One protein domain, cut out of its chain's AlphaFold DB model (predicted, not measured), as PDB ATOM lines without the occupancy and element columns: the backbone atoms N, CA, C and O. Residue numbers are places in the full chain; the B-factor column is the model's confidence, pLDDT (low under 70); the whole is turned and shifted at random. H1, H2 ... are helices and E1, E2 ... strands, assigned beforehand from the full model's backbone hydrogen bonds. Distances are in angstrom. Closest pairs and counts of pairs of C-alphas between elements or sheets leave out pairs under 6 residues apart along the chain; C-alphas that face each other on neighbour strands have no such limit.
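This is residues 35 to 90 and 245 to 259 of the 259 residues of the protein "Putative doublecortin domain-containing protein ENSP00000382097" of Pteropus alecto (UniProt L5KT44). With little regular structure, this is a small, strongly twisted sheet of three antiparallel strands, order E1, E2, E3, among long loops; one short helix, H1, only grazes it, and residues 253 to 259 run on from E3 as a tail. The 71 printed residues hold E1, E2, H1 and E3 in chain order, 23 residues in named elements, class mixed. The whole is compact, radius of gyration of the C-alphas 12.5 A, spanning 38 by 29 by 19 A.

E2, residues 58 to 63, measures 16.1 A from first to last C-alpha. E1, residues 39 to 42, 10.4 A, begins at C-alpha 39 (172.180, 309.548, 238.837). E3, residues 248 to 252, 12.5 A, ends at C-alpha 252 (182.993, 312.851, 231.459). H1 is residues 83 to 90, 11.8 A.

E1 and E2 form a hairpin, antiparallel at 139 degrees; N 41 and O 61, 2.9 A, are within hydrogen-bond range. E2 and E3 are antiparallel at 136 degrees, with N 250 and O 60 within range at 2.8 A. E1 and E3 are apart. The closest C-alphas of H1 and E2 are those of Ser 87 and His 58, 6.5 A. In H1, 2 of 4 O i to N i+4 pairs are within range.

Residues 91 to 244 are not printed; C-alphas 90 and 245 are 29.9 A apart. The links E1 to E2 and E2 to H1 are long. pLDDT is under 70 in 22 residues, among them 76 to 90.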
ATOM      1  N   SER A  35     178.455 309.373 249.224       57.28
ATOM      2  CA  SER A  35     179.586 309.078 248.359       57.28
ATOM      3  C   SER A  35     179.290 308.142 247.188       57.28
ATOM      4  O   SER A  35     180.203 307.880 246.411       57.28
ATOM      5  N   LEU A  36     178.068 307.615 247.037       79.12
ATOM      6  CA  LEU A  36     177.705 306.864 245.834       79.12
ATOM      7  C   LEU A  36     176.893 307.741 244.882       79.12
ATOM      8  O   LEU A  36     175.769 308.138 245.194       79.12
ATOM      9  N   VAL A  37     177.447 307.987 243.696       82.25
ATOM     10  CA  VAL A  37     176.714 308.594 242.579       82.25
ATOM     11  C   VAL A  37     175.704 307.575 242.061       82.25
ATOM     12  O   VAL A  37     176.067 306.449 241.727       82.25
ATOM     13  N   ARG A  38     174.427 307.956 242.017       83.88
ATOM     14  CA  ARG A  38     173.330 307.090 241.551       83.88
ATOM     15  C   ARG A  38     172.717 307.579 240.249       83.88
ATOM     16  O   ARG A  38     172.096 306.788 239.548       83.88
ATOM     17  N   ARG A  39     172.821 308.880 239.971       88.25
ATOM     18  CA  ARG A  39     172.180 309.548 238.837       88.25
ATOM     19  C   ARG A  39     173.082 310.645 238.296       88.25
ATOM     20  O   ARG A  39     173.786 311.304 239.063       88.25
ATOM     21  N   LEU A  40     173.007 310.853 236.989       91.12
ATOM     22  CA  LEU A  40     173.654 311.958 236.295       91.12
ATOM     23  C   LEU A  40     172.593 312.864 235.692       91.12
ATOM     24  O   LEU A  40     171.604 312.387 235.140       91.12
ATOM     25  N   PHE A  41     172.813 314.167 235.794       88.44
ATOM     26  CA  PHE A  41     171.949 315.168 235.190       88.44
ATOM     27  C   PHE A  41     172.751 316.084 234.271       88.44
ATOM     28  O   PHE A  41     173.896 316.430 234.564       88.44
ATOM     29  N   THR A  42     172.142 316.520 233.175       90.38
ATOM     30  CA  THR A  42     172.643 317.649 232.384       90.38
ATOM     31  C   THR A  42     172.591 318.926 233.223       90.38
ATOM     32  O   THR A  42     171.828 319.018 234.186       90.38
ATOM     33  N   MET A  43     173.340 319.955 232.821       85.81
ATOM     34  CA  MET A  43     173.297 321.279 233.454       85.81
ATOM     35  C   MET A  43     171.876 321.867 233.552       85.81
ATOM     36  O   MET A  43     171.550 322.559 234.510       85.81
ATOM     37  N   ASN A  44     171.010 321.514 232.597       83.75
ATOM     38  CA  ASN A  44     169.604 321.916 232.538       83.75
ATOM     39  C   ASN A  44     168.650 321.039 233.375       83.75
ATOM     40  O   ASN A  44     167.438 321.236 233.349       83.75
ATOM     41  N   GLY A  45     169.177 320.056 234.114       87.00
ATOM     42  CA  GLY A  45     168.397 319.181 234.994       87.00
ATOM     43  C   GLY A  45     167.737 317.981 234.313       87.00
ATOM     44  O   GLY A  45     166.870 317.342 234.908       87.00
ATOM     45  N   HIS A  46     168.135 317.644 233.085       89.81
ATOM     46  CA  HIS A  46     167.685 316.425 232.411       89.81
ATOM     47  C   HIS A  46     168.411 315.196 232.961       89.81
ATOM     48  O   HIS A  46     169.636 315.192 233.014       89.81
ATOM     49  N   LEU A  47     167.663 314.167 233.369       90.69
ATOM     50  CA  LEU A  47     168.220 312.893 233.830       90.69
ATOM     51  C   LEU A  47     168.825 312.120 232.649       90.69
ATOM     52  O   LEU A  47     168.188 311.997 231.604       90.69
ATOM     53  N   LEU A  48     170.031 311.593 232.844       90.19
ATOM     54  CA  LEU A  48     170.735 310.746 231.887       90.19
ATOM     55  C   LEU A  48     170.665 309.294 232.349       90.19
ATOM     56  O   LEU A  48     171.308 308.919 233.331       90.19
ATOM     57  N   ASP A  49     169.900 308.490 231.615       87.50
ATOM     58  CA  ASP A  49     169.729 307.063 231.908       87.50
ATOM     59  C   ASP A  49     170.652 306.170 231.058       87.50
ATOM     60  O   ASP A  49     170.885 305.015 231.412       87.50
ATOM     61  N   ASN A  50     171.211 306.684 229.951       85.12
ATOM     62  CA  ASN A  50     172.000 305.891 229.007       85.12
ATOM     63  C   ASN A  50     173.391 306.469 228.757       85.12
ATOM     64  O   ASN A  50     173.560 307.674 228.601       85.12
ATOM     65  N   ALA A  51     174.358 305.569 228.541       85.31
ATOM     66  CA  ALA A  51     175.714 305.909 228.104       85.31
ATOM     67  C   ALA A  51     175.762 306.676 226.766       85.31
ATOM     68  O   ALA A  51     176.696 307.425 226.515       85.31
ATOM     69  N   LYS A  52     174.747 306.496 225.910       85.56
ATOM     70  CA  LYS A  52     174.649 307.107 224.571       85.56
ATOM     71  C   LYS A  52     174.396 308.612 224.609       85.56
ATOM     72  O   LYS A  52     174.712 309.307 223.651       85.56
ATOM     73  N   ASP A  53     173.803 309.083 225.701       85.81
ATOM     74  CA  ASP A  53     173.469 310.490 225.893       85.81
ATOM     75  C   ASP A  53     174.649 311.263 226.519       85.81
ATOM     76  O   ASP A  53     174.612 312.492 226.622       85.81
ATOM     77  N   LEU A  54     175.716 310.551 226.923       88.06
ATOM     78  CA  LEU A  54     176.956 311.165 227.377       88.06
ATOM     79  C   LEU A  54     177.802 311.620 226.190       88.06
ATOM     80  O   LEU A  54     178.076 310.878 225.250       88.06
ATOM     81  N   GLN A  55     178.239 312.865 226.278       86.31
ATOM     82  CA  GLN A  55     179.121 313.523 225.339       86.31
ATOM     83  C   GLN A  55     180.524 313.577 225.930       86.31
ATOM     84  O   GLN A  55     180.711 313.808 227.129       86.31
ATOM     85  N   ASP A  56     181.512 313.391 225.062       87.19
ATOM     86  CA  ASP A  56     182.909 313.523 225.440       87.19
ATOM     87  C   ASP A  56     183.244 314.970 225.836       87.19
ATOM     88  O   ASP A  56     182.814 315.933 225.199       87.19
ATOM     89  N   GLN A  57     184.014 315.115 226.913       83.88
ATOM     90  CA  GLN A  57     184.403 316.389 227.523       83.88
ATOM     91  C   GLN A  57     183.237 317.286 227.964       83.88
ATOM     92  O   GLN A  57     183.428 318.493 228.134       83.88
ATOM     93  N   HIS A  58     182.045 316.729 228.182       87.38
ATOM     94  CA  HIS A  58     180.894 317.495 228.650       87.38
ATOM     95  C   HIS A  58     180.741 317.430 230.175       87.38
ATOM     96  O   HIS A  58     181.194 316.483 230.830       87.38
ATOM     97  N   PHE A  59     180.125 318.469 230.747       87.94
ATOM     98  CA  PHE A  59     179.895 318.576 232.184       87.94
ATOM     99  C   PHE A  59     178.525 318.042 232.582       87.94
ATOM    100  O   PHE A  59     177.502 318.412 232.006       87.94
ATOM    101  N   TYR A  60     178.514 317.237 233.638       88.88
ATOM    102  CA  TYR A  60     177.317 316.623 234.196       88.88
ATOM    103  C   TYR A  60     177.273 316.805 235.707       88.88
ATOM    104  O   TYR A  60     178.306 316.883 236.368       88.88
ATOM    105  N   VAL A  61     176.069 316.855 236.263       88.94
ATOM    106  CA  VAL A  61     175.828 316.952 237.701       88.94
ATOM    107  C   VAL A  61     175.637 315.548 238.259       88.94
ATOM    108  O   VAL A  61     174.699 314.842 237.881       88.94
ATOM    109  N   ALA A  62     176.519 315.150 239.172       89.38
ATOM    110  CA  ALA A  62     176.423 313.875 239.865       89.38
ATOM    111  C   ALA A  62     175.536 314.003 241.108       89.38
ATOM    112  O   ALA A  62     175.780 314.842 241.977       89.38
ATOM    113  N   ALA A  63     174.519 313.148 241.202       87.06
ATOM    114  CA  ALA A  63     173.608 313.093 242.337       87.06
ATOM    115  C   ALA A  63     173.580 311.685 242.949       87.06
ATOM    116  O   ALA A  63     173.502 310.672 242.245       87.06
ATOM    117  N   GLY A  64     173.651 311.627 244.278       85.81
ATOM    118  CA  GLY A  64     173.532 310.393 245.054       85.81
ATOM    119  C   GLY A  64     172.091 310.135 245.496       85.81
ATOM    120  O   GLY A  64     171.212 309.848 244.685       85.81
ATOM    121  N   LEU A  65     171.854 310.217 246.806       81.31
ATOM    122  CA  LEU A  65     170.509 310.202 247.402       81.31
ATOM    123  C   LEU A  65     169.818 311.575 247.365       81.31
ATOM    124  O   LEU A  65     168.613 311.659 247.589       81.31
ATOM    125  N   GLU A  66     170.578 312.640 247.104       78.69
ATOM    126  CA  GLU A  66     170.055 314.000 247.003       78.69
ATOM    127  C   GLU A  66     169.303 314.196 245.677       78.69
ATOM    128  O   GLU A  66     169.664 313.634 244.639       78.69
ATOM    129  N   ALA A  67     168.241 315.001 245.713       77.69
ATOM    130  CA  ALA A  67     167.561 315.446 244.505       77.69
ATOM    131  C   ALA A  67     168.436 316.441 243.723       77.69
ATOM    132  O   ALA A  67     169.238 317.172 244.304       77.69
ATOM    133  N   PHE A  68     168.247 316.500 242.404       83.50
ATOM    134  CA  PHE A  68     168.868 317.533 241.576       83.50
ATOM    135  C   PHE A  68     168.453 318.928 242.067       83.50
ATOM    136  O   PHE A  68     167.268 319.185 242.292       83.50
ATOM    137  N   LYS A  69     169.425 319.833 242.207       82.69
ATOM    138  CA  LYS A  69     169.199 321.214 242.647       82.69
ATOM    139  C   LYS A  69     169.677 322.154 241.563       82.69
ATOM    140  O   LYS A  69     170.867 322.289 241.365       82.69
ATOM    141  N   SER A  70     168.766 322.841 240.888       78.31
ATOM    142  CA  SER A  70     169.154 323.826 239.878       78.31
ATOM    143  C   SER A  70     169.916 324.981 240.533       78.31
ATOM    144  O   SER A  70     169.312 325.866 241.135       78.31
ATOM    145  N   LEU A  71     171.238 324.950 240.430       81.25
ATOM    146  CA  LEU A  71     172.160 325.976 240.901       81.25
ATOM    147  C   LEU A  71     173.043 326.407 239.724       81.25
ATOM    148  O   LEU A  71     173.158 325.654 238.752       81.25
ATOM    149  N   PRO A  72     173.681 327.587 239.784       75.25
ATOM    150  CA  PRO A  72     174.711 327.985 238.829       75.25
ATOM    151  C   PRO A  72     175.979 327.152 239.059       75.25
ATOM    152  O   PRO A  72     177.013 327.606 239.528       75.25
ATOM    153  N   TYR A  73     175.877 325.878 238.713       74.81
ATOM    154  CA  TYR A  73     176.914 324.857 238.755       74.81
ATOM    155  C   TYR A  73     178.200 325.276 238.015       74.81
ATOM    156  O   TYR A  73     179.298 324.828 238.328       74.81
ATOM    157  N   TRP A  74     178.087 326.188 237.056       71.31
ATOM    158  CA  TRP A  74     179.215 326.752 236.323       71.31
ATOM    159  C   TRP A  74     180.074 327.732 237.142       71.31
ATOM    160  O   TRP A  74     181.193 328.028 236.736       71.31
ATOM    161  N   GLU A  75     179.586 328.210 238.290       70.50
ATOM    162  CA  GLU A  75     180.338 329.050 239.236       70.50
ATOM    163  C   GLU A  75     181.172 328.210 240.218       70.50
ATOM    164  O   GLU A  75     181.865 328.751 241.082       70.50
ATOM    165  N   CYS A  76     181.122 326.876 240.110       65.81
ATOM    166  CA  CYS A  76     181.916 325.999 240.957       65.81
ATOM    167  C   CYS A  76     183.425 326.243 240.733       65.81
ATOM    168  O   CYS A  76     183.892 326.164 239.590       65.81
ATOM    169  N   PRO A  77     184.218 326.476 241.803       56.66
ATOM    170  CA  PRO A  77     185.662 326.663 241.692       56.66
ATOM    171  C   PRO A  77     186.306 325.425 241.050       56.66
ATOM    172  O   PRO A  77     186.320 324.352 241.651       56.66
ATOM    173  N   GLY A  78     186.800 325.555 239.817       62.09
ATOM    174  CA  GLY A  78     187.386 324.452 239.038       62.09
ATOM    175  C   GLY A  78     186.780 324.243 237.647       62.09
ATOM    176  O   GLY A  78     187.318 323.460 236.868       62.09
ATOM    177  N   VAL A  79     185.695 324.945 237.308       60.22
ATOM    178  CA  VAL A  79     185.174 325.010 235.936       60.22
ATOM    179  C   VAL A  79     185.811 326.207 235.234       60.22
ATOM    180  O   VAL A  79     185.540 327.352 235.588       60.22
ATOM    181  N   ASP A  80     186.672 325.957 234.245       60.16
ATOM    182  CA  ASP A  80     187.245 327.029 233.427       60.16
ATOM    183  C   ASP A  80     186.126 327.793 232.690       60.16
ATOM    184  O   ASP A  80     185.309 327.161 232.005       60.16
ATOM    185  N   PRO A  81     186.086 329.137 232.745       57.47
ATOM    186  CA  PRO A  81     185.051 329.926 232.074       57.47
ATOM    187  C   PRO A  81     185.035 329.719 230.548       57.47
ATOM    188  O   PRO A  81     183.987 329.852 229.918       57.47
ATOM    189  N   GLY A  82     186.155 329.296 229.949       57.38
ATOM    190  CA  GLY A  82     186.229 328.923 228.531       57.38
ATOM    191  C   GLY A  82     185.475 327.634 228.166       57.38
ATOM    192  O   GLY A  82     185.111 327.440 227.007       57.38
ATOM    193  N   ALA A  83     185.182 326.761 229.133       56.94
ATOM    194  CA  ALA A  83     184.465 325.510 228.889       56.94
ATOM    195  C   ALA A  83     182.931 325.688 228.826       56.94
ATOM    196  O   ALA A  83     182.200 324.778 228.416       56.94
ATOM    197  N   GLN A  84     182.440 326.881 229.175       55.84
ATOM    198  CA  GLN A  84     181.018 327.218 229.145       55.84
ATOM    199  C   GLN A  84     180.467 327.350 227.721       55.84
ATOM    200  O   GLN A  84     179.423 326.779 227.412       55.84
ATOM    201  N   GLN A  85     181.196 328.026 226.824       52.75
ATOM    202  CA  GLN A  85     180.728 328.289 225.454       52.75
ATOM    203  C   GLN A  85     180.520 327.008 224.638       52.75
ATOM    204  O   GLN A  85     179.551 326.899 223.889       52.75
ATOM    205  N   LYS A  86     181.385 326.004 224.824       54.28
ATOM    206  CA  LYS A  86     181.323 324.736 224.078       54.28
ATOM    207  C   LYS A  86     180.163 323.840 224.537       54.28
ATOM    208  O   LYS A  86     179.602 323.088 223.740       54.28
ATOM    209  N   SER A  87     179.772 323.964 225.807       51.78
ATOM    210  CA  SER A  87     178.672 323.199 226.402       51.78
ATOM    211  C   SER A  87     177.301 323.742 225.976       51.78
ATOM    212  O   SER A  87     176.410 322.962 225.660       51.78
ATOM    213  N   THR A  88     177.140 325.068 225.887       50.12
ATOM    214  CA  THR A  88     175.871 325.702 225.472       50.12
ATOM    215  C   THR A  88     175.596 325.640 223.967       50.12
ATOM    216  O   THR A  88     174.441 325.727 223.553       50.12
ATOM    217  N   ASP A  89     176.642 325.529 223.144       47.03
ATOM    218  CA  ASP A  89     176.527 325.501 221.679       47.03
ATOM    219  C   ASP A  89     176.044 324.135 221.163       47.03
ATOM    220  O   ASP A  89     175.153 324.052 220.315       47.03
ATOM    221  N   THR A  90     176.546 323.049 221.757       52.47
ATOM    222  CA  THR A  90     176.235 321.682 221.312       52.47
ATOM    223  C   THR A  90     174.775 321.295 221.593       52.47
ATOM    224  O   THR A  90     174.145 320.621 220.778       52.47
ATOM    225  N   PRO A 245     180.256 317.980 250.728       44.91
ATOM    226  CA  PRO A 245     178.824 317.716 250.853       44.91
ATOM    227  C   PRO A 245     178.039 318.559 249.827       44.91
ATOM    228  O   PRO A 245     178.071 319.786 249.891       44.91
ATOM    229  N   GLY A 246     177.354 317.919 248.869       56.12
ATOM    230  CA  GLY A 246     176.489 318.576 247.873       56.12
ATOM    231  C   GLY A 246     176.563 317.963 246.462       56.12
ATOM    232  O   GLY A 246     177.240 316.961 246.260       56.12
ATOM    233  N   PRO A 247     175.856 318.521 245.467       63.25
ATOM    234  CA  PRO A 247     176.009 318.122 244.067       63.25
ATOM    235  C   PRO A 247     177.299 318.712 243.464       63.25
ATOM    236  O   PRO A 247     177.502 319.924 243.523       63.25
ATOM    237  N   PHE A 248     178.145 317.879 242.844       71.00
ATOM    238  CA  PHE A 248     179.371 318.310 242.143       71.00
ATOM    239  C   PHE A 248     179.267 318.085 240.645       71.00
ATOM    240  O   PHE A 248     178.600 317.150 240.190       71.00
ATOM    241  N   LEU A 249     179.968 318.925 239.883       82.75
ATOM    242  CA  LEU A 249     180.149 318.700 238.457       82.75
ATOM    243  C   LEU A 249     181.240 317.670 238.241       82.75
ATOM    244  O   LEU A 249     182.305 317.718 238.856       82.75
ATOM    245  N   ILE A 250     180.983 316.792 237.289       84.06
ATOM    246  CA  ILE A 250     181.964 315.882 236.735       84.06
ATOM    247  C   ILE A 250     182.126 316.198 235.252       84.06
ATOM    248  O   ILE A 250     181.149 316.506 234.567       84.06
ATOM    249  N   ARG A 251     183.358 316.123 234.749       85.38
ATOM    250  CA  ARG A 251     183.619 316.123 233.310       85.38
ATOM    251  C   ARG A 251     183.782 314.679 232.872       85.38
ATOM    252  O   ARG A 251     184.637 313.977 233.408       85.38
ATOM    253  N   VAL A 252     182.938 314.230 231.951       83.31
ATOM    254  CA  VAL A 252     182.993 312.851 231.459       83.31
ATOM    255  C   VAL A 252     183.835 312.800 230.192       83.31
ATOM    256  O   VAL A 252     183.642 313.599 229.280       83.31
ATOM    257  N   THR A 253     184.759 311.844 230.145       82.44
ATOM    258  CA  THR A 253     185.488 311.464 228.932       82.44
ATOM    259  C   THR A 253     184.928 310.128 228.464       82.44
ATOM    260  O   THR A 253     184.930 309.167 229.236       82.44
ATOM    261  N   VAL A 254     184.425 310.061 227.232       81.12
ATOM    262  CA  VAL A 254     183.862 308.823 226.673       81.12
ATOM    263  C   VAL A 254     184.949 308.135 225.856       81.12
ATOM    264  O   VAL A 254     185.326 308.606 224.786       81.12
ATOM    265  N   CYS A 255     185.466 307.018 226.363       71.44
ATOM    266  CA  CYS A 255     186.404 306.183 225.623       71.44
ATOM    267  C   CYS A 255     185.610 305.200 224.756       71.44
ATOM    268  O   CYS A 255     184.983 304.283 225.287       71.44
ATOM    269  N   ASP A 256     185.636 305.371 223.436       74.62
ATOM    270  CA  ASP A 256     185.158 304.330 222.528       74.62
ATOM    271  C   ASP A 256     186.159 303.169 222.590       74.62
ATOM    272  O   ASP A 256     187.335 303.333 222.256       74.62
ATOM    273  N   GLY A 257     185.721 302.018 223.105       62.12
ATOM    274  CA  GLY A 257     186.531 300.811 223.312       62.12
ATOM    275  C   GLY A 257     186.938 300.109 222.014       62.12
ATOM    276  O   GLY A 257     186.930 298.884 221.943       62.12
ATOM    277  N   SER A 258     187.268 300.867 220.975       53.78
ATOM    278  CA  SER A 258     187.800 300.357 219.723       53.78
ATOM    279  C   SER A 258     189.310 300.129 219.847       53.78
ATOM    280  O   SER A 258     190.095 300.971 219.400       53.78
ATOM    281  N   ARG A 259     189.705 298.995 220.450       39.47
ATOM    282  CA  ARG A 259     190.806 298.094 220.026       39.47
ATOM    283  C   ARG A 259     191.131 297.027 221.062       39.47
ATOM    284  O   ARG A 259     191.323 297.387 222.241       39.47
TER     285      ARG A 259